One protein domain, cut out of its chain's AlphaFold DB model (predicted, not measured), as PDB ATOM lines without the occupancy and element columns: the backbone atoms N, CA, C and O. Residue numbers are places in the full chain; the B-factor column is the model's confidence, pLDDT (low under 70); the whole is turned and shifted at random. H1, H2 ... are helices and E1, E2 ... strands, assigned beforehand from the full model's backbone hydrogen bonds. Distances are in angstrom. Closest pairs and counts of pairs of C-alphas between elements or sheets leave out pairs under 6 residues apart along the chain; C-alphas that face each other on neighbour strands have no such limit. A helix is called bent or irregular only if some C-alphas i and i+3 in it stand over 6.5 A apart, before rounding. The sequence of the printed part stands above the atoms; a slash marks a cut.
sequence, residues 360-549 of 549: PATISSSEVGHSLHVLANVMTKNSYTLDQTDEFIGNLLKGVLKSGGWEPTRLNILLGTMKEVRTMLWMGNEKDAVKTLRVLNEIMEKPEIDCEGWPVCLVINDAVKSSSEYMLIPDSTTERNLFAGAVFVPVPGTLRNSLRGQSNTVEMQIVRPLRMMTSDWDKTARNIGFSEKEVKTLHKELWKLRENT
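What this domain is: This is residues 360 to 549 of the 549 residues of an uncharacterized protein of Exiguobacterium sp. RIT341 (UniProt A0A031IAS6). What is the main picture? Helices H1 to H4 make an up-and-down bundle, each running against the one before, and a small three-stranded sheet packs with one face on H3 and H4. H5 and H6 cover its other face, giving three layers, while H8, with H7 folded back beside it, packs on H2. What is the make-up? The 190 printed residues, mostly helix in class, hold H1 H2 H3 H4 E1 E2 E3 H5 H6 H7 H8 in chain order, and the mixed sheet runs E2 E1 E3; the whole is compact, with a radius of gyration of the C-alphas of 16.1 A and spans of 45 by 41 by 31 A.

How they stand to each other: How do the first helices stand? H1, residues 368 to 381, and H2, residues 386 to 403, touch as a hairpin at a shallow tilt of 7 degrees, closest at C-alphas Ser 371 and Leu 396, 7.5 A. H3, residues 408 to 426, touches H2 at Ile 393 and Met 418, C-alphas 7.0 A apart. H4, residues 430 to 445, touches H3 at Val 421 and Ala 433, C-alphas 4.9 A apart, and H1 at Asn 441 and Gly 369, 5.1 A. What forms the sheet? E1, residues 455 to 461, is antiparallel to E2, residues 470 to 474, with N 459 and O 471 2.8 A apart, and parallel to E3, residues 485 to 489, with N 460 and O 487 2.8 A apart. H3 and H4 are on one face at heights of 7.9 and 10.2 A; H5, residues 492 to 499, and H6, residues 503 to 517, are on the opposite face at 8.9 and 9.4 A. Where are the last helices? H7, residues 521 to 527, and H8, residues 532 to 547, form a hairpin, closest at C-alphas Ala 525 and Val 535, 6.5 A. Residues 534 to 541 of H8 touch residues 398 to 401 of H2 at a steep tilt of 60 degrees, closest at C-alphas Leu 538 and Leu 401, 7.0 A. How complete are the helix backbones? Each O i to N i+4 pair is within hydrogen-bond range in H1, H2, H3, H4, H5 and H7, against 8 of 11 in H6 and 11 of 12 in H8.

Where its parts are: Where do the elements begin and end? H1 begins at C-alpha 368 (0.328, -10.682, 18.586), and H8 ends at C-alpha 547 (-1.758, -21.219, -3.768). Which are longest? H3 spans 27.2 A, H2 26.0 A and H4 22.5 A; H6 is irregular, only just, with C-alphas 509 and 512 6.6 A apart.

The domain as a whole: How far does it reach? The two C-alphas farthest apart, of Ser 383 and Gly 501, are 46.3 A apart; the printed part has no cut and no long link. Where is confidence low? The mean pLDDT of the printed part is 73.6, and 67 residues are under 70, among them 490 to 530.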
ATOM      1  N   PRO A 360       3.380  -1.552  17.303       81.06
ATOM      2  CA  PRO A 360       4.534  -1.386  16.427       81.06
ATOM      3  C   PRO A 360       4.147  -1.579  14.951       81.06
ATOM      4  O   PRO A 360       3.223  -2.318  14.611       81.06
ATOM      5  N   ALA A 361       4.888  -0.931  14.044       81.50
ATOM      6  CA  ALA A 361       4.601  -0.934  12.602       81.50
ATOM      7  C   ALA A 361       4.730  -2.318  11.921       81.50
ATOM      8  O   ALA A 361       4.272  -2.497  10.789       81.50
ATOM      9  N   THR A 362       5.341  -3.279  12.616       84.31
ATOM     10  CA  THR A 362       5.451  -4.705  12.286       84.31
ATOM     11  C   THR A 362       5.225  -5.503  13.568       84.31
ATOM     12  O   THR A 362       5.790  -5.132  14.593       84.31
ATOM     13  N   ILE A 363       4.442  -6.584  13.516       85.12
ATOM     14  CA  ILE A 363       4.087  -7.408  14.687       85.12
ATOM     15  C   ILE A 363       4.416  -8.869  14.379       85.12
ATOM     16  O   ILE A 363       3.863  -9.438  13.436       85.12
ATOM     17  N   SER A 364       5.307  -9.478  15.163       81.81
ATOM     18  CA  SER A 364       5.637 -10.904  15.054       81.81
ATOM     19  C   SER A 364       4.568 -11.804  15.688       81.81
ATOM     20  O   SER A 364       3.775 -11.376  16.532       81.81
ATOM     21  N   SER A 365       4.591 -13.094  15.345       74.19
ATOM     22  CA  SER A 365       3.686 -14.103  15.917       74.19
ATOM     23  C   SER A 365       3.776 -14.233  17.442       74.19
ATOM     24  O   SER A 365       2.801 -14.631  18.069       74.19
ATOM     25  N   SER A 366       4.910 -13.873  18.050       74.75
ATOM     26  CA  SER A 366       5.096 -13.822  19.509       74.75
ATOM     27  C   SER A 366       4.526 -12.559  20.167       74.75
ATOM     28  O   SER A 366       4.193 -12.583  21.348       74.75
ATOM     29  N   GLU A 367       4.395 -11.456  19.428       83.19
ATOM     30  CA  GLU A 367       3.901 -10.172  19.954       83.19
ATOM     31  C   GLU A 367       2.380 -10.030  19.811       83.19
ATOM     32  O   GLU A 367       1.748  -9.309  20.586       83.19
ATOM     33  N   VAL A 368       1.771 -10.756  18.861       88.00
ATOM     34  CA  VAL A 368       0.328 -10.682  18.586       88.00
ATOM     35  C   VAL A 368      -0.523 -11.015  19.813       88.00
ATOM     36  O   VAL A 368      -1.549 -10.374  20.027       88.00
ATOM     37  N   GLY A 369      -0.093 -11.972  20.647       85.56
ATOM     38  CA  GLY A 369      -0.828 -12.372  21.849       85.56
ATOM     39  C   GLY A 369      -0.974 -11.208  22.829       85.56
ATOM     40  O   GLY A 369      -2.079 -10.843  23.228       85.56
ATOM     41  N   HIS A 370       0.120 -10.491  23.096       85.88
ATOM     42  CA  HIS A 370       0.064  -9.278  23.912       85.88
ATOM     43  C   HIS A 370      -0.929  -8.246  23.345       85.88
ATOM     44  O   HIS A 370      -1.724  -7.684  24.097       85.88
ATOM     45  N   SER A 371      -0.960  -8.048  22.021       89.44
ATOM     46  CA  SER A 371      -1.922  -7.147  21.366       89.44
ATOM     47  C   SER A 371      -3.384  -7.600  21.533       89.44
ATOM     48  O   SER A 371      -4.254  -6.781  21.836       89.44
ATOM     49  N   LEU A 372      -3.667  -8.900  21.394       89.94
ATOM     50  CA  LEU A 372      -5.000  -9.478  21.615       89.94
ATOM     51  C   LEU A 372      -5.432  -9.363  23.085       89.94
ATOM     52  O   LEU A 372      -6.574  -8.999  23.379       89.94
ATOM     53  N   HIS A 373      -4.505  -9.611  24.011       86.38
ATOM     54  CA  HIS A 373      -4.714  -9.462  25.447       86.38
ATOM     55  C   HIS A 373      -5.005  -8.001  25.829       86.38
ATOM     56  O   HIS A 373      -5.903  -7.749  26.638       86.38
ATOM     57  N   VAL A 374      -4.310  -7.026  25.233       87.31
ATOM     58  CA  VAL A 374      -4.591  -5.589  25.408       87.31
ATOM     59  C   VAL A 374      -6.012  -5.254  24.947       87.31
ATOM     60  O   VAL A 374      -6.781  -4.711  25.743       87.31
ATOM     61  N   LEU A 375      -6.413  -5.650  23.734       87.81
ATOM     62  CA  LEU A 375      -7.762  -5.383  23.212       87.81
ATOM     63  C   LEU A 375      -8.862  -5.999  24.092       87.81
ATOM     64  O   LEU A 375      -9.819  -5.319  24.470       87.81
ATOM     65  N   ALA A 376      -8.697  -7.261  24.500       87.75
ATOM     66  CA  ALA A 376      -9.638  -7.935  25.392       87.75
ATOM     67  C   ALA A 376      -9.734  -7.250  26.771       87.75
ATOM     68  O   ALA A 376     -10.822  -7.184  27.353       87.75
ATOM     69  N   ASN A 377      -8.629  -6.707  27.298       86.62
ATOM     70  CA  ASN A 377      -8.637  -5.907  28.525       86.62
ATOM     71  C   ASN A 377      -9.371  -4.579  28.340       86.62
ATOM     72  O   ASN A 377     -10.217  -4.260  29.173       86.62
ATOM     73  N   VAL A 378      -9.090  -3.838  27.263       85.50
ATOM     74  CA  VAL A 378      -9.758  -2.568  26.927       85.50
ATOM     75  C   VAL A 378     -11.273  -2.761  26.879       85.50
ATOM     76  O   VAL A 378     -12.000  -2.091  27.613       85.50
ATOM     77  N   MET A 379     -11.745  -3.762  26.132       84.81
ATOM     78  CA  MET A 379     -13.170  -4.098  26.033       84.81
ATOM     79  C   MET A 379     -13.792  -4.523  27.378       84.81
ATOM     80  O   MET A 379     -14.978  -4.293  27.615       84.81
ATOM     81  N   THR A 380     -13.004  -5.105  28.289       84.25
ATOM     82  CA  THR A 380     -13.466  -5.549  29.622       84.25
ATOM     83  C   THR A 380     -13.425  -4.437  30.686       84.25
ATOM     84  O   THR A 380     -14.170  -4.508  31.663       84.25
ATOM     85  N   LYS A 381     -12.557  -3.422  30.547       85.56
ATOM     86  CA  LYS A 381     -12.196  -2.493  31.643       85.56
ATOM     87  C   LYS A 381     -12.404  -1.011  31.332       85.56
ATOM     88  O   LYS A 381     -12.538  -0.230  32.271       85.56
ATOM     89  N   ASN A 382     -12.470  -0.622  30.061       87.25
ATOM     90  CA  ASN A 382     -12.555   0.776  29.644       87.25
ATOM     91  C   ASN A 382     -13.869   1.099  28.920       87.25
ATOM     92  O   ASN A 382     -14.639   0.211  28.550       87.25
ATOM     93  N   SER A 383     -14.101   2.399  28.737       83.38
ATOM     94  CA  SER A 383     -15.070   2.963  27.800       83.38
ATOM     95  C   SER A 383     -14.362   3.356  26.497       83.38
ATOM     96  O   SER A 383     -13.332   4.033  26.551       83.38
ATOM     97  N   TYR A 384     -14.895   2.922  25.353       83.94
ATOM     98  CA  TYR A 384     -14.241   2.970  24.034       83.94
ATOM     99  C   TYR A 384     -15.264   3.173  22.902       83.94
ATOM    100  O   TYR A 384     -16.434   2.843  23.083       83.94
ATOM    101  N   THR A 385     -14.863   3.701  21.741       81.06
ATOM    102  CA  THR A 385     -15.726   3.778  20.539       81.06
ATOM    103  C   THR A 385     -15.489   2.599  19.591       81.06
ATOM    104  O   THR A 385     -14.431   1.968  19.627       81.06
ATOM    105  N   LEU A 386     -16.455   2.310  18.707       76.56
ATOM    106  CA  LEU A 386     -16.252   1.316  17.641       76.56
ATOM    107  C   LEU A 386     -15.091   1.706  16.715       76.56
ATOM    108  O   LEU A 386     -14.322   0.835  16.317       76.56
ATOM    109  N   ASP A 387     -14.915   3.001  16.443       76.56
ATOM    110  CA  ASP A 387     -13.844   3.513  15.580       76.56
ATOM    111  C   ASP A 387     -12.452   3.270  16.194       76.56
ATOM    112  O   ASP A 387     -11.551   2.818  15.495       76.56
ATOM    113  N   GLN A 388     -12.295   3.446  17.516       82.81
ATOM    114  CA  GLN A 388     -11.060   3.097  18.240       82.81
ATOM    115  C   GLN A 388     -10.745   1.592  18.150       82.81
ATOM    116  O   GLN A 388      -9.579   1.206  18.034       82.81
ATOM    117  N   THR A 389     -11.763   0.720  18.189       85.25
ATOM    118  CA  THR A 389     -11.549  -0.725  17.992       85.25
ATOM    119  C   THR A 389     -11.257  -1.083  16.539       85.25
ATOM    120  O   THR A 389     -10.381  -1.908  16.298       85.25
ATOM    121  N   ASP A 390     -11.920  -0.452  15.570       81.75
ATOM    122  CA  ASP A 390     -11.646  -0.647  14.144       81.75
ATOM    123  C   ASP A 390     -10.222  -0.193  13.791       81.75
ATOM    124  O   ASP A 390      -9.507  -0.928  13.112       81.75
ATOM    125  N   GLU A 391      -9.766   0.951  14.309       83.19
ATOM    126  CA  GLU A 391      -8.388   1.421  14.143       83.19
ATOM    127  C   GLU A 391      -7.377   0.449  14.765       83.19
ATOM    128  O   GLU A 391      -6.417   0.063  14.094       83.19
ATOM    129  N   PHE A 392      -7.585  -0.000  16.009       88.12
ATOM    130  CA  PHE A 392      -6.672  -0.957  16.644       88.12
ATOM    131  C   PHE A 392      -6.602  -2.279  15.870       88.12
ATOM    132  O   PHE A 392      -5.511  -2.783  15.606       88.12
ATOM    133  N   ILE A 393      -7.751  -2.827  15.454       88.75
ATOM    134  CA  ILE A 393      -7.818  -4.043  14.629       88.75
ATOM    135  C   ILE A 393      -7.116  -3.807  13.285       88.75
ATOM    136  O   ILE A 393      -6.349  -4.655  12.830       88.75
ATOM    137  N   GLY A 394      -7.319  -2.644  12.665       84.88
ATOM    138  CA  GLY A 394      -6.664  -2.265  11.420       84.88
ATOM    139  C   GLY A 394      -5.149  -2.172  11.546       84.88
ATOM    140  O   GLY A 394      -4.433  -2.743  10.726       84.88
ATOM    141  N   ASN A 395      -4.653  -1.506  12.585       86.94
ATOM    142  CA  ASN A 395      -3.226  -1.341  12.844       86.94
ATOM    143  C   ASN A 395      -2.560  -2.672  13.236       86.94
ATOM    144  O   ASN A 395      -1.476  -2.968  12.731       86.94
ATOM    145  N   LEU A 396      -3.244  -3.527  14.007       89.56
ATOM    146  CA  LEU A 396      -2.825  -4.902  14.300       89.56
ATOM    147  C   LEU A 396      -2.658  -5.722  13.015       89.56
ATOM    148  O   LEU A 396      -1.578  -6.249  12.749       89.56
ATOM    149  N   LEU A 397      -3.693  -5.787  12.173       87.75
ATOM    150  CA  LEU A 397      -3.641  -6.559  10.929       87.75
ATOM    151  C   LEU A 397      -2.636  -5.973   9.920       87.75
ATOM    152  O   LEU A 397      -1.944  -6.729   9.238       87.75
ATOM    153  N   LYS A 398      -2.479  -4.644   9.860       84.75
ATOM    154  CA  LYS A 398      -1.427  -3.984   9.069       84.75
ATOM    155  C   LYS A 398      -0.026  -4.361   9.565       84.75
ATOM    156  O   LYS A 398       0.828  -4.644   8.730       84.75
ATOM    157  N   GLY A 399       0.221  -4.382  10.877       86.12
ATOM    158  CA  GLY A 399       1.514  -4.762  11.464       86.12
ATOM    159  C   GLY A 399       1.865  -6.236  11.236       86.12
ATOM    160  O   GLY A 399       2.995  -6.554  10.859       86.12
ATOM    161  N   VAL A 400       0.876  -7.122  11.374       88.00
ATOM    162  CA  VAL A 400       0.963  -8.564  11.071       88.00
ATOM    163  C   VAL A 400       1.334  -8.804   9.603       88.00
ATOM    164  O   VAL A 400       2.307  -9.492   9.305       88.00
ATOM    165  N   LEU A 401       0.618  -8.182   8.658       81.62
ATOM    166  CA  LEU A 401       0.891  -8.341   7.222       81.62
ATOM    167  C   LEU A 401       2.242  -7.738   6.793       81.62
ATOM    168  O   LEU A 401       2.808  -8.166   5.786       81.62
ATOM    169  N   LYS A 402       2.767  -6.752   7.535       81.56
ATOM    170  CA  LYS A 402       4.051  -6.089   7.248       81.56
ATOM    171  C   LYS A 402       5.272  -6.864   7.752       81.56
ATOM    172  O   LYS A 402       6.341  -6.677   7.179       81.56
ATOM    173  N   SER A 403       5.152  -7.727   8.769       81.56
ATOM    174  CA  SER A 403       6.307  -8.501   9.268       81.56
ATOM    175  C   SER A 403       6.749  -9.604   8.301       81.56
ATOM    176  O   SER A 403       7.926  -9.957   8.263       81.56
ATOM    177  N   GLY A 404       5.810 -10.172   7.535       68.69
ATOM    178  CA  GLY A 404       6.037 -11.405   6.781       68.69
ATOM    179  C   GLY A 404       6.333 -12.607   7.692       68.69
ATOM    180  O   GLY A 404       6.163 -12.536   8.908       68.69
ATOM    181  N   GLY A 405       6.746 -13.731   7.095       72.69
ATOM    182  CA  GLY A 405       7.212 -14.924   7.822       72.69
ATOM    183  C   GLY A 405       6.151 -15.701   8.618       72.69
ATOM    184  O   GLY A 405       6.501 -16.652   9.310       72.69
ATOM    185  N   TRP A 406       4.875 -15.317   8.533       80.44
ATOM    186  CA  TRP A 406       3.790 -15.955   9.274       80.44
ATOM    187  C   TRP A 406       3.508 -17.386   8.816       80.44
ATOM    188  O   TRP A 406       3.476 -17.688   7.623       80.44
ATOM    189  N   GLU A 407       3.223 -18.247   9.790       82.12
ATOM    190  CA  GLU A 407       2.708 -19.590   9.551       82.12
ATOM    191  C   GLU A 407       1.266 -19.485   8.980       82.12
ATOM    192  O   GLU A 407       0.434 -18.777   9.565       82.12
ATOM    193  N   PRO A 408       0.957 -20.127   7.829       78.88
ATOM    194  CA  PRO A 408      -0.316 -19.960   7.117       78.88
ATOM    195  C   PRO A 408      -1.581 -20.199   7.950       78.88
ATOM    196  O   PRO A 408      -2.563 -19.465   7.819       78.88
ATOM    197  N   THR A 409      -1.559 -21.212   8.813       81.50
ATOM    198  CA  THR A 409      -2.691 -21.655   9.634       81.50
ATOM    199  C   THR A 409      -3.041 -20.596  10.677       81.50
ATOM    200  O   THR A 409      -4.196 -20.167  10.759       81.50
ATOM    201  N   ARG A 410      -2.038 -20.087  11.408       86.31
ATOM    202  CA  ARG A 410      -2.173 -18.946  12.328       86.31
ATOM    203  C   ARG A 410      -2.697 -17.711  11.615       86.31
ATOM    204  O   ARG A 410      -3.628 -17.092  12.121       86.31
ATOM    205  N   LEU A 411      -2.151 -17.368  10.446       83.88
ATOM    206  CA  LEU A 411      -2.565 -16.170   9.709       83.88
ATOM    207  C   LEU A 411      -4.031 -16.249   9.244       83.88
ATOM    208  O   LEU A 411      -4.764 -15.271   9.386       83.88
ATOM    209  N   ASN A 412      -4.480 -17.411   8.757       82.81
ATOM    210  CA  ASN A 412      -5.877 -17.651   8.374       82.81
ATOM    211  C   ASN A 412      -6.835 -17.514   9.575       82.81
ATOM    212  O   ASN A 412      -7.814 -16.766   9.493       82.81
ATOM    213  N   ILE A 413      -6.530 -18.170  10.706       86.19
ATOM    214  CA  ILE A 413      -7.339 -18.062  11.935       86.19
ATOM    215  C   ILE A 413      -7.351 -16.614  12.441       86.19
ATOM    216  O   ILE A 413      -8.422 -16.089  12.737       86.19
ATOM    217  N   LEU A 414      -6.191 -15.955  12.519       88.88
ATOM    218  CA  LEU A 414      -6.042 -14.584  13.012       88.88
ATOM    219  C   LEU A 414      -6.871 -13.595  12.190       88.88
ATOM    220  O   LEU A 414      -7.695 -12.880  12.756       88.88
ATOM    221  N   LEU A 415      -6.710 -13.585  10.865       83.50
ATOM    222  CA  LEU A 415      -7.472 -12.699   9.984       83.50
ATOM    223  C   LEU A 415      -8.978 -12.946  10.136       83.50
ATOM    224  O   LEU A 415      -9.729 -12.019  10.452       83.50
ATOM    225  N   GLY A 416      -9.425 -14.193   9.950       81.00
ATOM    226  CA  GLY A 416     -10.844 -14.542  10.010       81.00
ATOM    227  C   GLY A 416     -11.486 -14.243  11.367       81.00
ATOM    228  O   GLY A 416     -12.577 -13.679  11.423       81.00
ATOM    229  N   THR A 417     -10.781 -14.534  12.460       87.38
ATOM    230  CA  THR A 417     -11.282 -14.302  13.821       87.38
ATOM    231  C   THR A 417     -11.309 -12.816  14.180       87.38
ATOM    232  O   THR A 417     -12.272 -12.372  14.795       87.38
ATOM    233  N   MET A 418     -10.328 -12.007  13.758       87.88
ATOM    234  CA  MET A 418     -10.357 -10.554  14.006       87.88
ATOM    235  C   MET A 418     -11.488  -9.848  13.248       87.88
ATOM    236  O   MET A 418     -12.125  -8.941  13.787       87.88
ATOM    237  N   LYS A 419     -11.790 -10.300  12.026       79.62
ATOM    238  CA  LYS A 419     -12.987  -9.879  11.288       79.62
ATOM    239  C   LYS A 419     -14.270 -10.267  12.023       79.62
ATOM    240  O   LYS A 419     -15.176  -9.444  12.117       79.62
ATOM    241  N   GLU A 420     -14.342 -11.478  12.566       81.81
ATOM    242  CA  GLU A 420     -15.521 -11.934  13.306       81.81
ATOM    243  C   GLU A 420     -15.704 -11.176  14.633       81.81
ATOM    244  O   GLU A 420     -16.805 -10.726  14.934       81.81
ATOM    245  N   VAL A 421     -14.625 -10.907  15.376       86.19
ATOM    246  CA  VAL A 421     -14.632 -10.033  16.566       86.19
ATOM    247  C   VAL A 421     -15.172  -8.640  16.230       86.19
ATOM    248  O   VAL A 421     -16.003  -8.115  16.974       86.19
ATOM    249  N   ARG A 422     -14.766  -8.058  15.091       84.00
ATOM    250  CA  ARG A 422     -15.334  -6.795  14.597       84.00
ATOM    251  C   ARG A 422     -16.834  -6.931  14.311       84.00
ATOM    252  O   ARG A 422     -17.604  -6.075  14.734       84.00
ATOM    253  N   THR A 423     -17.266  -7.995  13.635       73.94
ATOM    254  CA  THR A 423     -18.692  -8.271  13.381       73.94
ATOM    255  C   THR A 423     -19.488  -8.360  14.689       73.94
ATOM    256  O   THR A 423     -20.510  -7.689  14.823       73.94
ATOM    257  N   MET A 424     -18.994  -9.095  15.693       76.75
ATOM    258  CA  MET A 424     -19.620  -9.194  17.018       76.75
ATOM    259  C   MET A 424     -19.717  -7.833  17.726       76.75
ATOM    260  O   MET A 424     -20.795  -7.482  18.209       76.75
ATOM    261  N   LEU A 425     -18.638  -7.039  17.741       77.81
ATOM    262  CA  LEU A 425     -18.618  -5.676  18.297       77.81
ATOM    263  C   LEU A 425     -19.669  -4.773  17.637       77.81
ATOM    264  O   LEU A 425     -20.496  -4.168  18.322       77.81
ATOM    265  N   TRP A 426     -19.704  -4.741  16.304       69.50
ATOM    266  CA  TRP A 426     -20.671  -3.946  15.546       69.50
ATOM    267  C   TRP A 426     -22.121  -4.457  15.657       69.50
ATOM    268  O   TRP A 426     -23.046  -3.709  15.350       69.50
ATOM    269  N   MET A 427     -22.348  -5.683  16.143       61.03
ATOM    270  CA  MET A 427     -23.670  -6.196  16.545       61.03
ATOM    271  C   MET A 427     -23.996  -5.972  18.034       61.03
ATOM    272  O   MET A 427     -25.097  -6.300  18.470       61.03
ATOM    273  N   GLY A 428     -23.067  -5.418  18.823       63.38
ATOM    274  CA  GLY A 428     -23.233  -5.206  20.268       63.38
ATOM    275  C   GLY A 428     -23.018  -6.466  21.116       63.38
ATOM    276  O   GLY A 428     -23.399  -6.492  22.285       63.38
ATOM    277  N   ASN A 429     -22.417  -7.525  20.560       72.62
ATOM    278  CA  ASN A 429     -22.132  -8.767  21.279       72.62
ATOM    279  C   ASN A 429     -20.719  -8.769  21.893       72.62
ATOM    280  O   ASN A 429     -19.846  -9.564  21.542       72.62
ATOM    281  N   GLU A 430     -20.487  -7.844  22.822       80.44
ATOM    282  CA  GLU A 430     -19.179  -7.635  23.454       80.44
ATOM    283  C   GLU A 430     -18.686  -8.841  24.265       80.44
ATOM    284  O   GLU A 430     -17.492  -9.142  24.246       80.44
ATOM    285  N   LYS A 431     -19.593  -9.542  24.967       81.50
ATOM    286  CA  LYS A 431     -19.284 -10.741  25.773       81.50
ATOM    287  C   LYS A 431     -18.542 -11.767  24.923       81.50
ATOM    288  O   LYS A 431     -17.470 -12.245  25.298       81.50
ATOM    289  N   ASP A 432     -19.135 -12.089  23.784       82.94
ATOM    290  CA  ASP A 432     -18.666 -13.146  22.903       82.94
ATOM    291  C   ASP A 432     -17.454 -12.676  22.085       82.94
ATOM    292  O   ASP A 432     -16.533 -13.461  21.859       82.94
ATOM    293  N   ALA A 433     -17.360 -11.379  21.768       86.44
ATOM    294  CA  ALA A 433     -16.166 -10.775  21.177       86.44
ATOM    295  C   ALA A 433     -14.940 -10.860  22.116       86.44
ATOM    296  O   ALA A 433     -13.883 -11.345  21.711       86.44
ATOM    297  N   VAL A 434     -15.082 -10.478  23.397       88.25
ATOM    298  CA  VAL A 434     -14.023 -10.622  24.421       88.25
ATOM    299  C   VAL A 434     -13.617 -12.086  24.589       88.25
ATOM    300  O   VAL A 434     -12.433 -12.393  24.727       88.25
ATOM    301  N   LYS A 435     -14.591 -13.000  24.578       87.38
ATOM    302  CA  LYS A 435     -14.359 -14.441  24.712       87.38
ATOM    303  C   LYS A 435     -13.600 -15.017  23.513       87.38
ATOM    304  O   LYS A 435     -12.634 -15.752  23.696       87.38
ATOM    305  N   THR A 436     -13.974 -14.600  22.307       89.69
ATOM    306  CA  THR A 436     -13.294 -14.951  21.053       89.69
ATOM    307  C   THR A 436     -11.847 -14.460  21.037       89.69
ATOM    308  O   THR A 436     -10.959 -15.220  20.665       89.69
ATOM    309  N   LEU A 437     -11.577 -13.238  21.512       90.94
ATOM    310  CA  LEU A 437     -10.210 -12.709  21.622       90.94
ATOM    311  C   LEU A 437      -9.323 -13.509  22.588       90.94
ATOM    312  O   LEU A 437      -8.142 -13.692  22.307       90.94
ATOM    313  N   ARG A 438      -9.872 -14.010  23.704       88.88
ATOM    314  CA  ARG A 438      -9.125 -14.860  24.655       88.88
ATOM    315  C   ARG A 438      -8.780 -16.217  24.046       88.88
ATOM    316  O   ARG A 438      -7.620 -16.611  24.067       88.88
ATOM    317  N   VAL A 439      -9.755 -16.870  23.414       89.31
ATOM    318  CA  VAL A 439      -9.526 -18.120  22.675       89.31
ATOM    319  C   VAL A 439      -8.495 -17.923  21.556       89.31
ATOM    320  O   VAL A 439      -7.602 -18.749  21.386       89.31
ATOM    321  N   LEU A 440      -8.571 -16.812  20.818       90.88
ATOM    322  CA  LEU A 440      -7.596 -16.487  19.778       90.88
ATOM    323  C   LEU A 440      -6.187 -16.294  20.353       90.88
ATOM    324  O   LEU A 440      -5.227 -16.789  19.768       90.88
ATOM    325  N   ASN A 441      -6.065 -15.634  21.508       89.62
ATOM    326  CA  ASN A 441      -4.799 -15.488  22.224       89.62
ATOM    327  C   ASN A 441      -4.178 -16.854  22.556       89.62
ATOM    328  O   ASN A 441      -3.025 -17.103  22.213       89.62
ATOM    329  N   GLU A 442      -4.960 -17.773  23.125       87.81
ATOM    330  CA  GLU A 442      -4.507 -19.136  23.445       87.81
ATOM    331  C   GLU A 442      -4.093 -19.946  22.204       87.81
ATOM    332  O   GLU A 442      -3.190 -20.778  22.284       87.81
ATOM    333  N   ILE A 443      -4.732 -19.729  21.048       87.81
ATOM    334  CA  ILE A 443      -4.310 -20.349  19.780       87.81
ATOM    335  C   ILE A 443      -2.968 -19.763  19.319       87.81
ATOM    336  O   ILE A 443      -2.104 -20.509  18.859       87.81
ATOM    337  N   MET A 444      -2.772 -18.446  19.451       87.62
ATOM    338  CA  MET A 444      -1.531 -17.780  19.041       87.62
ATOM    339  C   MET A 444      -0.345 -18.100  19.963       87.62
ATOM    340  O   MET A 444       0.767 -18.238  19.460       87.62
ATOM    341  N   GLU A 445      -0.569 -18.284  21.268       85.25
ATOM    342  CA  GLU A 445       0.475 -18.610  22.256       85.25
ATOM    343  C   GLU A 445       0.914 -20.086  22.247       85.25
ATOM    344  O   GLU A 445       2.041 -20.396  22.638       85.25
ATOM    345  N   LYS A 446       0.067 -21.021  21.789       84.00
ATOM    346  CA  LYS A 446       0.450 -22.440  21.654       84.00
ATOM    347  C   LYS A 446       1.599 -22.626  20.651       84.00
ATOM    348  O   LYS A 446       1.560 -21.995  19.593       84.00
ATOM    349  N   PRO A 447       2.554 -23.553  20.880       80.19
ATOM    350  CA  PRO A 447       3.633 -23.838  19.925       80.19
ATOM    351  C   PRO A 447       3.122 -24.493  18.630       80.19
ATOM    352  O   PRO A 447       3.553 -24.129  17.539       80.19
ATOM    353  N   GLU A 448       2.130 -25.379  18.736       80.44
ATOM    354  CA  GLU A 448       1.491 -26.088  17.621       80.44
ATOM    355  C   GLU A 448      -0.038 -25.967  17.715       80.44
ATOM    356  O   GLU A 448      -0.596 -25.778  18.800       80.44
ATOM    357  N   ILE A 449      -0.730 -26.061  16.577       81.38
ATOM    358  CA  ILE A 449      -2.194 -25.978  16.506       81.38
ATOM    359  C   ILE A 449      -2.784 -27.397  16.502       81.38
ATOM    360  O   ILE A 449      -2.520 -28.176  15.592       81.38
ATOM    361  N   ASP A 450      -3.638 -27.705  17.487       75.50
ATOM    362  CA  ASP A 450      -4.445 -28.940  17.560       75.50
ATOM    363  C   ASP A 450      -5.583 -28.901  16.513       75.50
ATOM    364  O   ASP A 450      -6.740 -28.616  16.833       75.50
ATOM    365  N   CYS A 451      -5.224 -29.085  15.236       74.00
ATOM    366  CA  CYS A 451      -6.136 -29.140  14.092       74.00
ATOM    367  C   CYS A 451      -5.542 -29.991  12.954       74.00
ATOM    368  O   CYS A 451      -4.644 -29.550  12.237       74.00
ATOM    369  N   GLU A 452      -6.067 -31.201  12.752       69.00
ATOM    370  CA  GLU A 452      -5.713 -32.065  11.617       69.00
ATOM    371  C   GLU A 452      -6.385 -31.556  10.327       69.00
ATOM    372  O   GLU A 452      -7.467 -32.001   9.948       69.00
ATOM    373  N   GLY A 453      -5.754 -30.586   9.662       72.06
ATOM    374  CA  GLY A 453      -6.219 -30.016   8.393       72.06
ATOM    375  C   GLY A 453      -6.419 -28.501   8.437       72.06
ATOM    376  O   GLY A 453      -6.120 -27.839   9.430       72.06
ATOM    377  N   TRP A 454      -6.907 -27.935   7.332       74.44
ATOM    378  CA  TRP A 454      -7.003 -26.486   7.143       74.44
ATOM    379  C   TRP A 454      -8.197 -25.883   7.913       74.44
ATOM    380  O   TRP A 454      -9.332 -26.203   7.574       74.44
ATOM    381  N   PRO A 455      -8.000 -25.023   8.930       80.19
ATOM    382  CA  PRO A 455      -9.069 -24.594   9.830       80.19
ATOM    383  C   PRO A 455     -10.031 -23.604   9.165       80.19
ATOM    384  O   PRO A 455      -9.628 -22.540   8.695       80.19
ATOM    385  N   VAL A 456     -11.326 -23.920   9.202       76.50
ATOM    386  CA  VAL A 456     -12.395 -23.096   8.614       76.50
ATOM    387  C   VAL A 456     -13.403 -22.556   9.622       76.50
ATOM    388  O   VAL A 456     -14.113 -21.610   9.300       76.50
ATOM    389  N   CYS A 457     -13.474 -23.094  10.840       81.25
ATOM    390  CA  CYS A 457     -14.362 -22.575  11.884       81.25
ATOM    391  C   CYS A 457     -13.769 -22.789  13.281       81.25
ATOM    392  O   CYS A 457     -13.119 -23.802  13.544       81.25
ATOM    393  N   LEU A 458     -14.043 -21.855  14.193       86.31
ATOM    394  CA  LEU A 458     -13.709 -21.953  15.614       86.31
ATOM    395  C   LEU A 458     -14.976 -22.198  16.443       86.31
ATOM    396  O   LEU A 458     -15.864 -21.354  16.505       86.31
ATOM    397  N   VAL A 459     -15.067 -23.349  17.101       81.50
ATOM    398  CA  VAL A 459     -16.187 -23.692  17.985       81.50
ATOM    399  C   VAL A 459     -15.786 -23.397  19.427       81.50
ATOM    400  O   VAL A 459     -14.858 -24.014  19.940       81.50
ATOM    401  N   ILE A 460     -16.482 -22.469  20.082       83.81
ATOM    402  CA  ILE A 460     -16.194 -21.973  21.434       83.81
ATOM    403  C   ILE A 460     -17.228 -22.518  22.429       83.81
ATOM    404  O   ILE A 460     -18.417 -22.624  22.134       83.81
ATOM    405  N   ASN A 461     -16.776 -22.856  23.631       78.12
ATOM    406  CA  ASN A 461     -17.599 -23.363  24.723       78.12
ATOM    407  C   ASN A 461     -18.339 -22.227  25.449       78.12
ATOM    408  O   ASN A 461     -17.680 -21.332  25.974       78.12
ATOM    409  N   ASP A 462     -19.674 -22.257  25.553       73.88
ATOM    410  CA  ASP A 462     -20.429 -21.296  26.387       73.88
ATOM    411  C   ASP A 462     -20.864 -21.809  27.770       73.88
ATOM    412  O   ASP A 462     -21.468 -21.063  28.538       73.88
ATOM    413  N   ALA A 463     -20.483 -23.031  28.163       64.81
ATOM    414  CA  ALA A 463     -20.642 -23.474  29.548       64.81
ATOM    415  C   ALA A 463     -19.580 -22.860  30.479       64.81
ATOM    416  O   ALA A 463     -18.389 -22.824  30.185       64.81
ATOM    417  N   VAL A 464     -20.017 -22.446  31.671       53.41
ATOM    418  CA  VAL A 464     -19.227 -21.674  32.655       53.41
ATOM    419  C   VAL A 464     -18.167 -22.515  33.405       53.41
ATOM    420  O   VAL A 464     -17.429 -21.985  34.228       53.41
ATOM    421  N   LYS A 465     -18.106 -23.840  33.190       44.25
ATOM    422  CA  LYS A 465     -17.316 -24.783  34.016       44.25
ATOM    423  C   LYS A 465     -16.748 -25.978  33.228       44.25
ATOM    424  O   LYS A 465     -17.019 -27.125  33.576       44.25
ATOM    425  N   SER A 466     -15.998 -25.745  32.152       43.56
ATOM    426  CA  SER A 466     -15.426 -26.825  31.328       43.56
ATOM    427  C   SER A 466     -13.960 -26.574  30.977       43.56
ATOM    428  O   SER A 466     -13.610 -25.487  30.541       43.56
ATOM    429  N   SER A 467     -13.115 -27.599  31.116       42.69
ATOM    430  CA  SER A 467     -11.669 -27.563  30.838       42.69
ATOM    431  C   SER A 467     -11.306 -27.763  29.356       42.69
ATOM    432  O   SER A 467     -10.212 -28.214  29.023       42.69
ATOM    433  N   SER A 468     -12.239 -27.499  28.444       51.44
ATOM    434  CA  SER A 468     -12.004 -27.492  26.998       51.44
ATOM    435  C   SER A 468     -12.800 -26.338  26.404       51.44
ATOM    436  O   SER A 468     -13.992 -26.470  26.118       51.44
ATOM    437  N   GLU A 469     -12.150 -25.178  26.303       73.19
ATOM    438  CA  GLU A 469     -12.816 -23.912  25.976       73.19
ATOM    439  C   GLU A 469     -13.123 -23.745  24.483       73.19
ATOM    440  O   GLU A 469     -14.023 -22.984  24.132       73.19
ATOM    441  N   TYR A 470     -12.445 -24.482  23.597       81.94
ATOM    442  CA  TYR A 470     -12.691 -24.423  22.156       81.94
ATOM    443  C   TYR A 470     -12.257 -25.686  21.396       81.94
ATOM    444  O   TYR A 470     -11.619 -26.586  21.943       81.94
ATOM    445  N   MET A 471     -12.609 -25.728  20.111       81.25
ATOM    446  CA  MET A 471     -12.188 -26.709  19.112       81.25
ATOM    447  C   MET A 471     -12.104 -26.025  17.737       81.25
ATOM    448  O   MET A 471     -12.984 -25.239  17.389       81.25
ATOM    449  N   LEU A 472     -11.077 -26.334  16.944       81.69
ATOM    450  CA  LEU A 472     -11.008 -25.931  15.535       81.69
ATOM    451  C   LEU A 472     -11.651 -27.005  14.649       81.69
ATOM    452  O   LEU A 472     -11.487 -28.199  14.893       81.69
ATOM    453  N   ILE A 473     -12.386 -26.571  13.626       78.25
ATOM    454  CA  ILE A 473     -12.942 -27.430  12.577       78.25
ATOM    455  C   ILE A 473     -12.056 -27.296  11.331       78.25
ATOM    456  O   ILE A 473     -11.990 -26.187  10.785       78.25
ATOM    457  N   PRO A 474     -11.387 -28.369  10.870       76.00
ATOM    458  CA  PRO A 474     -10.728 -28.385   9.570       76.00
ATOM    459  C   PRO A 474     -11.758 -28.470   8.432       76.00
ATOM    460  O   PRO A 474     -12.878 -28.942   8.636       76.00
ATOM    461  N   ASP A 475     -11.385 -28.037   7.229       70.94
ATOM    462  CA  ASP A 475     -12.197 -28.232   6.028       70.94
ATOM    463  C   ASP A 475     -12.336 -29.732   5.726       70.94
ATOM    464  O   ASP A 475     -11.337 -30.452   5.651       70.94
ATOM    465  N   SER A 476     -13.569 -30.217   5.555       59.75
ATOM    466  CA  SER A 476     -13.831 -31.595   5.121       59.75
ATOM    467  C   SER A 476     -13.767 -31.767   3.599       59.75
ATOM    468  O   SER A 476     -13.909 -32.881   3.098       59.75
ATOM    469  N   THR A 477     -13.599 -30.674   2.852       55.19
ATOM    470  CA  THR A 477     -13.392 -30.659   1.401       55.19
ATOM    471  C   THR A 477     -11.924 -30.384   1.073       55.19
ATOM    472  O   THR A 477     -11.182 -29.816   1.871       55.19
ATOM    473  N   THR A 478     -11.478 -30.767  -0.126       52.84
ATOM    474  CA  THR A 478     -10.106 -30.488  -0.591       52.84
ATOM    475  C   THR A 478      -9.872 -29.022  -0.974       52.84
ATOM    476  O   THR A 478      -8.751 -28.651  -1.314       52.84
ATOM    477  N   GLU A 479     -10.904 -28.178  -0.936       55.50
ATOM    478  CA  GLU A 479     -10.801 -26.742  -1.182       55.50
ATOM    479  C   GLU A 479     -10.381 -26.035   0.115       55.50
ATOM    480  O   GLU A 479     -11.142 -26.000   1.079       55.50
ATOM    481  N   ARG A 480      -9.182 -25.439   0.165       57.16
ATOM    482  CA  ARG A 480      -8.734 -24.663   1.338       57.16
ATOM    483  C   ARG A 480      -9.471 -23.325   1.425       57.16
ATOM    484  O   ARG A 480      -8.988 -22.286   0.970       57.16
ATOM    485  N   ASN A 481     -10.671 -23.358   1.994       58.66
ATOM    486  CA  ASN A 481     -11.517 -22.180   2.147       58.66
ATOM    487  C   ASN A 481     -10.950 -21.187   3.173       58.66
ATOM    488  O   ASN A 481     -10.222 -21.550   4.095       58.66
ATOM    489  N   LEU A 482     -11.309 -19.907   3.038       64.88
ATOM    490  CA  LEU A 482     -10.984 -18.912   4.065       64.88
ATOM    491  C   LEU A 482     -11.750 -19.218   5.358       64.88
ATOM    492  O   LEU A 482     -12.890 -19.684   5.307       64.88
ATOM    493  N   PHE A 483     -11.140 -18.910   6.504       74.75
ATOM    494  CA  PHE A 483     -11.778 -19.039   7.812       74.75
ATOM    495  C   PHE A 483     -13.135 -18.312   7.848       74.75
ATOM    496  O   PHE A 483     -13.228 -17.119   7.541       74.75
ATOM    497  N   ALA A 484     -14.187 -19.050   8.208       70.19
ATOM    498  CA  ALA A 484     -15.573 -18.666   7.975       70.19
ATOM    499  C   ALA A 484     -16.251 -17.966   9.165       70.19
ATOM    500  O   ALA A 484     -17.210 -17.229   8.952       70.19
ATOM    501  N   GLY A 485     -15.767 -18.175  10.395       75.69
ATOM    502  CA  GLY A 485     -16.305 -17.535  11.600       75.69
ATOM    503  C   GLY A 485     -16.128 -18.363  12.876       75.69
ATOM    504  O   GLY A 485     -15.452 -19.398  12.885       75.69
ATOM    505  N   ALA A 486     -16.752 -17.896  13.959       81.38
ATOM    506  CA  ALA A 486     -16.769 -18.558  15.262       81.38
ATOM    507  C   ALA A 486     -18.207 -18.890  15.705       81.38
ATOM    508  O   ALA A 486     -19.144 -18.166  15.377       81.38
ATOM    509  N   VAL A 487     -18.392 -19.982  16.457       77.88
ATOM    510  CA  VAL A 487     -19.715 -20.458  16.907       77.88
ATOM    511  C   VAL A 487     -19.678 -20.886  18.366       77.88
ATOM    512  O   VAL A 487     -18.818 -21.667  18.765       77.88
ATOM    513  N   PHE A 488     -20.649 -20.427  19.151       76.69
ATOM    514  CA  PHE A 488     -20.772 -20.747  20.571       76.69
ATOM    515  C   PHE A 488     -21.696 -21.944  20.791       76.69
ATOM    516  O   PHE A 488     -22.832 -21.958  20.315       76.69
ATOM    517  N   VAL A 489     -21.224 -22.946  21.535       70.75
ATOM    518  CA  VAL A 489     -21.984 -24.161  21.867       70.75
ATOM    519  C   VAL A 489     -21.812 -24.532  23.346       70.75
ATOM    520  O   VAL A 489     -20.729 -24.332  23.895       70.75
ATOM    521  N   PRO A 490     -22.817 -25.122  24.022       64.44
ATOM    522  CA  PRO A 490     -22.693 -25.465  25.445       64.44
ATOM    523  C   PRO A 490     -21.635 -26.533  25.765       64.44
ATOM    524  O   PRO A 490     -21.166 -26.594  26.894       64.44
ATOM    525  N   VAL A 491     -21.283 -27.404  24.808       65.88
ATOM    526  CA  VAL A 491     -20.258 -28.451  24.972       65.88
ATOM    527  C   VAL A 491     -19.576 -28.726  23.619       65.88
ATOM    528  O   VAL A 491     -20.157 -29.421  22.788       65.88
ATOM    529  N   PRO A 492     -18.342 -28.251  23.357       58.75
ATOM    530  CA  PRO A 492     -17.612 -28.599  22.130       58.75
ATOM    531  C   PRO A 492     -17.170 -30.071  22.077       58.75
ATOM    532  O   PRO A 492     -17.065 -30.655  21.001       58.75
ATOM    533  N   GLY A 493     -16.940 -30.705  23.233       57.88
ATOM    534  CA  GLY A 493     -16.451 -32.088  23.312       57.88
ATOM    535  C   GLY A 493     -17.391 -33.135  22.696       57.88
ATOM    536  O   GLY A 493     -16.923 -34.117  22.122       57.88
ATOM    537  N   THR A 494     -18.710 -32.919  22.732       57.12
ATOM    538  CA  THR A 494     -19.676 -33.803  22.056       57.12
ATOM    539  C   THR A 494     -19.593 -33.683  20.536       57.12
ATOM    540  O   THR A 494     -19.765 -34.688  19.849       57.12
ATOM    541  N   LEU A 495     -19.232 -32.513  19.996       59.00
ATOM    542  CA  LEU A 495     -18.943 -32.356  18.568       59.00
ATOM    543  C   LEU A 495     -17.650 -33.085  18.173       59.00
ATOM    544  O   LEU A 495     -17.648 -33.743  17.137       59.00
ATOM    545  N   ARG A 496     -16.596 -33.075  19.009       56.53
ATOM    546  CA  ARG A 496     -15.361 -33.860  18.762       56.53
ATOM    547  C   ARG A 496     -15.647 -35.366  18.634       56.53
ATOM    548  O   ARG A 496     -15.002 -36.047  17.840       56.53
ATOM    549  N   ASN A 497     -16.658 -35.870  19.349       52.81
ATOM    550  CA  ASN A 497     -17.131 -37.250  19.222       52.81
ATOM    551  C   ASN A 497     -17.997 -37.472  17.967       52.81
ATOM    552  O   ASN A 497     -17.778 -38.454  17.262       52.81
ATOM    553  N   SER A 498     -18.919 -36.562  17.630       52.09
ATOM    554  CA  SER A 498     -19.706 -36.654  16.384       52.09
ATOM    555  C   SER A 498     -18.842 -36.556  15.120       52.09
ATOM    556  O   SER A 498     -19.105 -37.252  14.141       52.09
ATOM    557  N   LEU A 499     -17.777 -35.747  15.133       52.38
ATOM    558  CA  LEU A 499     -16.831 -35.610  14.018       52.38
ATOM    559  C   LEU A 499     -16.118 -36.928  13.680       52.38
ATOM    560  O   LEU A 499     -15.850 -37.184  12.510       52.38
ATOM    561  N   ARG A 500     -15.902 -37.810  14.667       53.47
ATOM    562  CA  ARG A 500     -15.321 -39.151  14.468       53.47
ATOM    563  C   ARG A 500     -16.270 -40.167  13.805       53.47
ATOM    564  O   ARG A 500     -15.885 -41.321  13.654       53.47
ATOM    565  N   GLY A 501     -17.481 -39.767  13.397       52.53
ATOM    566  CA  GLY A 501     -18.419 -40.652  12.687       52.53
ATOM    567  C   GLY A 501     -19.415 -39.994  11.719       52.53
ATOM    568  O   GLY A 501     -19.982 -40.699  10.889       52.53
ATOM    569  N   GLN A 502     -19.655 -38.678  11.788       52.47
ATOM    570  CA  GLN A 502     -20.656 -37.969  10.969       52.47
ATOM    571  C   GLN A 502     -20.207 -36.549  10.564       52.47
ATOM    572  O   GLN A 502     -20.863 -35.556  10.888       52.47
ATOM    573  N   SER A 503     -19.102 -36.451   9.815       52.44
ATOM    574  CA  SER A 503     -18.558 -35.186   9.274       52.44
ATOM    575  C   SER A 503     -19.627 -34.276   8.631       52.44
ATOM    576  O   SER A 503     -19.735 -33.102   8.992       52.44
ATOM    577  N   ASN A 504     -20.490 -34.842   7.772       56.16
ATOM    578  CA  ASN A 504     -21.522 -34.106   7.027       56.16
ATOM    579  C   ASN A 504     -22.444 -33.235   7.898       56.16
ATOM    580  O   ASN A 504     -22.940 -32.221   7.413       56.16
ATOM    581  N   THR A 505     -22.706 -33.609   9.154       57.44
ATOM    582  CA  THR A 505     -23.644 -32.869  10.014       57.44
ATOM    583  C   THR A 505     -23.066 -31.519  10.437       57.44
ATOM    584  O   THR A 505     -23.760 -30.509  10.350       57.44
ATOM    585  N   VAL A 506     -21.788 -31.471  10.829       58.06
ATOM    586  CA  VAL A 506     -21.102 -30.218  11.202       58.06
ATOM    587  C   VAL A 506     -20.870 -29.345   9.971       58.06
ATOM    588  O   VAL A 506     -21.137 -28.142  10.008       58.06
ATOM    589  N   GLU A 507     -20.465 -29.956   8.859       60.25
ATOM    590  CA  GLU A 507     -20.270 -29.261   7.587       60.25
ATOM    591  C   GLU A 507     -21.573 -28.587   7.113       60.25
ATOM    592  O   GLU A 507     -21.594 -27.392   6.822       60.25
ATOM    593  N   MET A 508     -22.700 -29.309   7.118       62.12
ATOM    594  CA  MET A 508     -23.995 -28.793   6.650       62.12
ATOM    595  C   MET A 508     -24.684 -27.824   7.618       62.12
ATOM    596  O   MET A 508     -25.381 -26.923   7.151       62.12
ATOM    597  N   GLN A 509     -24.553 -28.011   8.937       63.09
ATOM    598  CA  GLN A 509     -25.297 -27.226   9.937       63.09
ATOM    599  C   GLN A 509     -24.506 -26.051  10.525       63.09
ATOM    600  O   GLN A 509     -25.122 -25.150  11.091       63.09
ATOM    601  N   ILE A 510     -23.172 -26.049  10.413       64.56
ATOM    602  CA  ILE A 510     -22.301 -25.053  11.060       64.56
ATOM    603  C   ILE A 510     -21.394 -24.366  10.030       64.56
ATOM    604  O   ILE A 510     -21.482 -23.151   9.854       64.56
ATOM    605  N   VAL A 511     -20.569 -25.124   9.299       62.59
ATOM    606  CA  VAL A 511     -19.560 -24.548   8.386       62.59
ATOM    607  C   VAL A 511     -20.203 -23.915   7.149       62.59
ATOM    608  O   VAL A 511     -19.905 -22.771   6.806       62.59
ATOM    609  N   ARG A 512     -21.127 -24.619   6.487       65.50
ATOM    610  CA  ARG A 512     -21.779 -24.149   5.255       65.50
ATOM    611  C   ARG A 512     -22.630 -22.883   5.455       65.50
ATOM    612  O   ARG A 512     -22.501 -21.988   4.619       65.50
ATOM    613  N   PRO A 513     -23.437 -22.730   6.527       60.00
ATOM    614  CA  PRO A 513     -24.082 -21.456   6.843       60.00
ATOM    615  C   PRO A 513     -23.084 -20.307   7.023       60.00
ATOM    616  O   PRO A 513     -23.297 -19.244   6.447       60.00
ATOM    617  N   LEU A 514     -21.964 -20.527   7.726       59.50
ATOM    618  CA  LEU A 514     -20.917 -19.509   7.868       59.50
ATOM    619  C   LEU A 514     -20.269 -19.146   6.524       59.50
ATOM    620  O   LEU A 514     -20.182 -17.963   6.213       59.50
ATOM    621  N   ARG A 515     -19.907 -20.118   5.671       62.47
ATOM    622  CA  ARG A 515     -19.397 -19.840   4.307       62.47
ATOM    623  C   ARG A 515     -20.410 -19.096   3.419       62.47
ATOM    624  O   ARG A 515     -20.013 -18.411   2.484       62.47
ATOM    625  N   MET A 516     -21.714 -19.192   3.696       55.88
ATOM    626  CA  MET A 516     -22.737 -18.366   3.033       55.88
ATOM    627  C   MET A 516     -22.877 -16.961   3.648       55.88
ATOM    628  O   MET A 516     -23.423 -16.069   3.002       55.88
ATOM    629  N   MET A 517     -22.380 -16.754   4.870       49.84
ATOM    630  CA  MET A 517     -22.351 -15.470   5.580       49.84
ATOM    631  C   MET A 517     -20.999 -14.744   5.488       49.84
ATOM    632  O   MET A 517     -20.935 -13.567   5.840       49.84
ATOM    633  N   THR A 518     -19.926 -15.381   4.998       52.97
ATOM    634  CA  THR A 518     -18.607 -14.741   4.867       52.97
ATOM    635  C   THR A 518     -18.663 -13.534   3.936       52.97
ATOM    636  O   THR A 518     -18.615 -13.658   2.713       52.97
ATOM    637  N   SER A 519     -18.713 -12.347   4.536       55.00
ATOM    638  CA  SER A 519     -18.655 -11.062   3.846       55.00
ATOM    639  C   SER A 519     -17.323 -10.855   3.117       55.00
ATOM    640  O   SER A 519     -16.305 -11.469   3.448       55.00
ATOM    641  N   ASP A 520     -17.313  -9.971   2.126       60.75
ATOM    642  CA  ASP A 520     -16.125  -9.683   1.322       60.75
ATOM    643  C   ASP A 520     -15.011  -9.004   2.147       60.75
ATOM    644  O   ASP A 520     -15.242  -8.017   2.860       60.75
ATOM    645  N   TRP A 521     -13.786  -9.525   2.032       65.62
ATOM    646  CA  TRP A 521     -12.598  -8.951   2.661       65.62
ATOM    647  C   TRP A 521     -12.209  -7.594   2.066       65.62
ATOM    648  O   TRP A 521     -11.747  -6.748   2.823       65.62
ATOM    649  N   ASP A 522     -12.472  -7.321   0.782       63.47
ATOM    650  CA  ASP A 522     -12.171  -6.012   0.184       63.47
ATOM    651  C   ASP A 522     -13.069  -4.902   0.741       63.47
ATOM    652  O   ASP A 522     -12.613  -3.772   0.930       63.47
ATOM    653  N   LYS A 523     -14.353  -5.184   1.003       61.91
ATOM    654  CA  LYS A 523     -15.249  -4.219   1.671       61.91
ATOM    655  C   LYS A 523     -14.920  -4.105   3.165       61.91
ATOM    656  O   LYS A 523     -14.905  -3.002   3.699       61.91
ATOM    657  N   THR A 524     -14.572  -5.218   3.816       64.38
ATOM    658  CA  THR A 524     -14.158  -5.244   5.232       64.38
ATOM    659  C   THR A 524     -12.881  -4.428   5.470       64.38
ATOM    660  O   THR A 524     -12.870  -3.547   6.322       64.38
ATOM    661  N   ALA A 525     -11.823  -4.658   4.688       65.94
ATOM    662  CA  ALA A 525     -10.539  -3.973   4.830       65.94
ATOM    663  C   ALA A 525     -10.640  -2.469   4.527       65.94
ATOM    664  O   ALA A 525     -10.068  -1.661   5.259       65.94
ATOM    665  N   ARG A 526     -11.415  -2.070   3.507       64.44
ATOM    666  CA  ARG A 526     -11.693  -0.648   3.228       64.44
ATOM    667  C   ARG A 526     -12.437   0.037   4.376       64.44
ATOM    668  O   ARG A 526     -12.048   1.135   4.754       64.44
ATOM    669  N   ASN A 527     -13.428  -0.624   4.978       59.22
ATOM    670  CA  ASN A 527     -14.122  -0.106   6.166       59.22
ATOM    671  C   ASN A 527     -13.205   0.004   7.405       59.22
ATOM    672  O   ASN A 527     -13.488   0.803   8.286       59.22
ATOM    673  N   ILE A 528     -12.107  -0.761   7.457       64.75
ATOM    674  CA  ILE A 528     -11.058  -0.717   8.498       64.75
ATOM    675  C   ILE A 528      -9.904   0.245   8.087       64.75
ATOM    676  O   ILE A 528      -8.804   0.243   8.644       64.75
ATOM    677  N   GLY A 529     -10.112   1.083   7.064       63.50
ATOM    678  CA  GLY A 529      -9.136   2.091   6.640       63.50
ATOM    679  C   GLY A 529      -7.858   1.515   6.018       63.50
ATOM    680  O   GLY A 529      -6.775   2.075   6.202       63.50
ATOM    681  N   PHE A 530      -7.930   0.380   5.313       69.81
ATOM    682  CA  PHE A 530      -6.825  -0.090   4.469       69.81
ATOM    683  C   PHE A 530      -6.776   0.714   3.163       69.81
ATOM    684  O   PHE A 530      -7.771   0.819   2.444       69.81
ATOM    685  N   SER A 531      -5.590   1.216   2.812       71.62
ATOM    686  CA  SER A 531      -5.334   1.791   1.484       71.62
ATOM    687  C   SER A 531      -5.417   0.721   0.387       71.62
ATOM    688  O   SER A 531      -5.162  -0.451   0.655       71.62
ATOM    689  N   GLU A 532      -5.677   1.089  -0.878       70.06
ATOM    690  CA  GLU A 532      -5.705   0.110  -1.986       70.06
ATOM    691  C   GLU A 532      -4.456  -0.780  -2.051       70.06
ATOM    692  O   GLU A 532      -4.543  -1.948  -2.421       70.06
ATOM    693  N   LYS A 533      -3.283  -0.228  -1.720       74.19
ATOM    694  CA  LYS A 533      -2.023  -0.973  -1.711       74.19
ATOM    695  C   LYS A 533      -2.024  -2.036  -0.613       74.19
ATOM    696  O   LYS A 533      -1.634  -3.165  -0.879       74.19
ATOM    697  N   GLU A 534      -2.493  -1.695   0.585       70.25
ATOM    698  CA  GLU A 534      -2.624  -2.636   1.703       70.25
ATOM    699  C   GLU A 534      -3.739  -3.660   1.455       70.25
ATOM    700  O   GLU A 534      -3.552  -4.826   1.782       70.25
ATOM    701  N   VAL A 535      -4.843  -3.271   0.806       70.75
ATOM    702  CA  VAL A 535      -5.882  -4.200   0.325       70.75
ATOM    703  C   VAL A 535      -5.286  -5.191  -0.679       70.75
ATOM    704  O   VAL A 535      -5.438  -6.393  -0.505       70.75
ATOM    705  N   LYS A 536      -4.521  -4.722  -1.675       74.88
ATOM    706  CA  LYS A 536      -3.813  -5.577  -2.649       74.88
ATOM    707  C   LYS A 536      -2.757  -6.476  -1.982       74.88
ATOM    708  O   LYS A 536      -2.563  -7.604  -2.430       74.88
ATOM    709  N   THR A 537      -2.109  -6.031  -0.902       75.12
ATOM    710  CA  THR A 537      -1.211  -6.872  -0.089       75.12
ATOM    711  C   THR A 537      -1.980  -7.932   0.700       75.12
ATOM    712  O   THR A 537      -1.630  -9.102   0.598       75.12
ATOM    713  N   LEU A 538      -3.049  -7.564   1.416       72.31
ATOM    714  CA  LEU A 538      -3.941  -8.511   2.094       72.31
ATOM    715  C   LEU A 538      -4.457  -9.558   1.102       72.31
ATOM    716  O   LEU A 538      -4.353 -10.749   1.374       72.31
ATOM    717  N   HIS A 539      -4.932  -9.135  -0.071       72.12
ATOM    718  CA  HIS A 539      -5.398 -10.050  -1.106       72.12
ATOM    719  C   HIS A 539      -4.284 -10.969  -1.616       72.12
ATOM    720  O   HIS A 539      -4.528 -12.160  -1.771       72.12
ATOM    721  N   LYS A 540      -3.052 -10.473  -1.805       75.88
ATOM    722  CA  LYS A 540      -1.900 -11.307  -2.184       75.88
ATOM    723  C   LYS A 540      -1.557 -12.355  -1.121       75.88
ATOM    724  O   LYS A 540      -1.262 -13.492  -1.480       75.88
ATOM    725  N   GLU A 541      -1.597 -12.008   0.163       73.25
ATOM    726  CA  GLU A 541      -1.340 -12.981   1.229       73.25
ATOM    727  C   GLU A 541      -2.512 -13.970   1.377       73.25
ATOM    728  O   GLU A 541      -2.272 -15.171   1.373       73.25
ATOM    729  N   LEU A 542      -3.773 -13.518   1.354       68.75
ATOM    730  CA  LEU A 542      -4.959 -14.395   1.302       68.75
ATOM    731  C   LEU A 542      -4.954 -15.338   0.083       68.75
ATOM    732  O   LEU A 542      -5.465 -16.452   0.167       68.75
ATOM    733  N   TRP A 543      -4.379 -14.907  -1.042       68.94
ATOM    734  CA  TRP A 543      -4.239 -15.710  -2.257       68.94
ATOM    735  C   TRP A 543      -3.083 -16.719  -2.146       68.94
ATOM    736  O   TRP A 543      -3.272 -17.888  -2.464       68.94
ATOM    737  N   LYS A 544      -1.938 -16.348  -1.552       68.81
ATOM    738  CA  LYS A 544      -0.880 -17.305  -1.163       68.81
ATOM    739  C   LYS A 544      -1.378 -18.384  -0.198       68.81
ATOM    740  O   LYS A 544      -0.945 -19.525  -0.314       68.81
ATOM    741  N   LEU A 545      -2.283 -18.055   0.732       65.88
ATOM    742  CA  LEU A 545      -2.919 -19.047   1.617       65.88
ATOM    743  C   LEU A 545      -3.761 -20.082   0.836       65.88
ATOM    744  O   LEU A 545      -4.056 -21.144   1.379       65.88
ATOM    745  N   ARG A 546      -4.114 -19.796  -0.428       61.94
ATOM    746  CA  ARG A 546      -4.767 -20.724  -1.367       61.94
ATOM    747  C   ARG A 546      -3.797 -21.395  -2.350       61.94
ATOM    748  O   ARG A 546      -4.078 -22.508  -2.767       61.94
ATOM    749  N   GLU A 547      -2.700 -20.735  -2.735       55.25
ATOM    750  CA  GLU A 547      -1.758 -21.219  -3.768       55.25
ATOM    751  C   GLU A 547      -0.534 -21.994  -3.248       55.25
ATOM    752  O   GLU A 547       0.033 -22.783  -3.997       55.25
ATOM    753  N   ASN A 548      -0.079 -21.782  -2.007       45.44
ATOM    754  CA  ASN A 548       1.202 -22.336  -1.525       45.44
ATOM    755  C   ASN A 548       1.156 -23.826  -1.096       45.44
ATOM    756  O   ASN A 548       2.009 -24.250  -0.311       45.44
ATOM    757  N   THR A 549       0.194 -24.617  -1.588       44.06
ATOM    758  CA  THR A 549       0.140 -26.093  -1.467       44.06
ATOM    759  C   THR A 549      -0.647 -26.718  -2.608       44.06
ATOM    760  O   THR A 549      -1.853 -26.390  -2.680       44.06
TER     761      THR A 549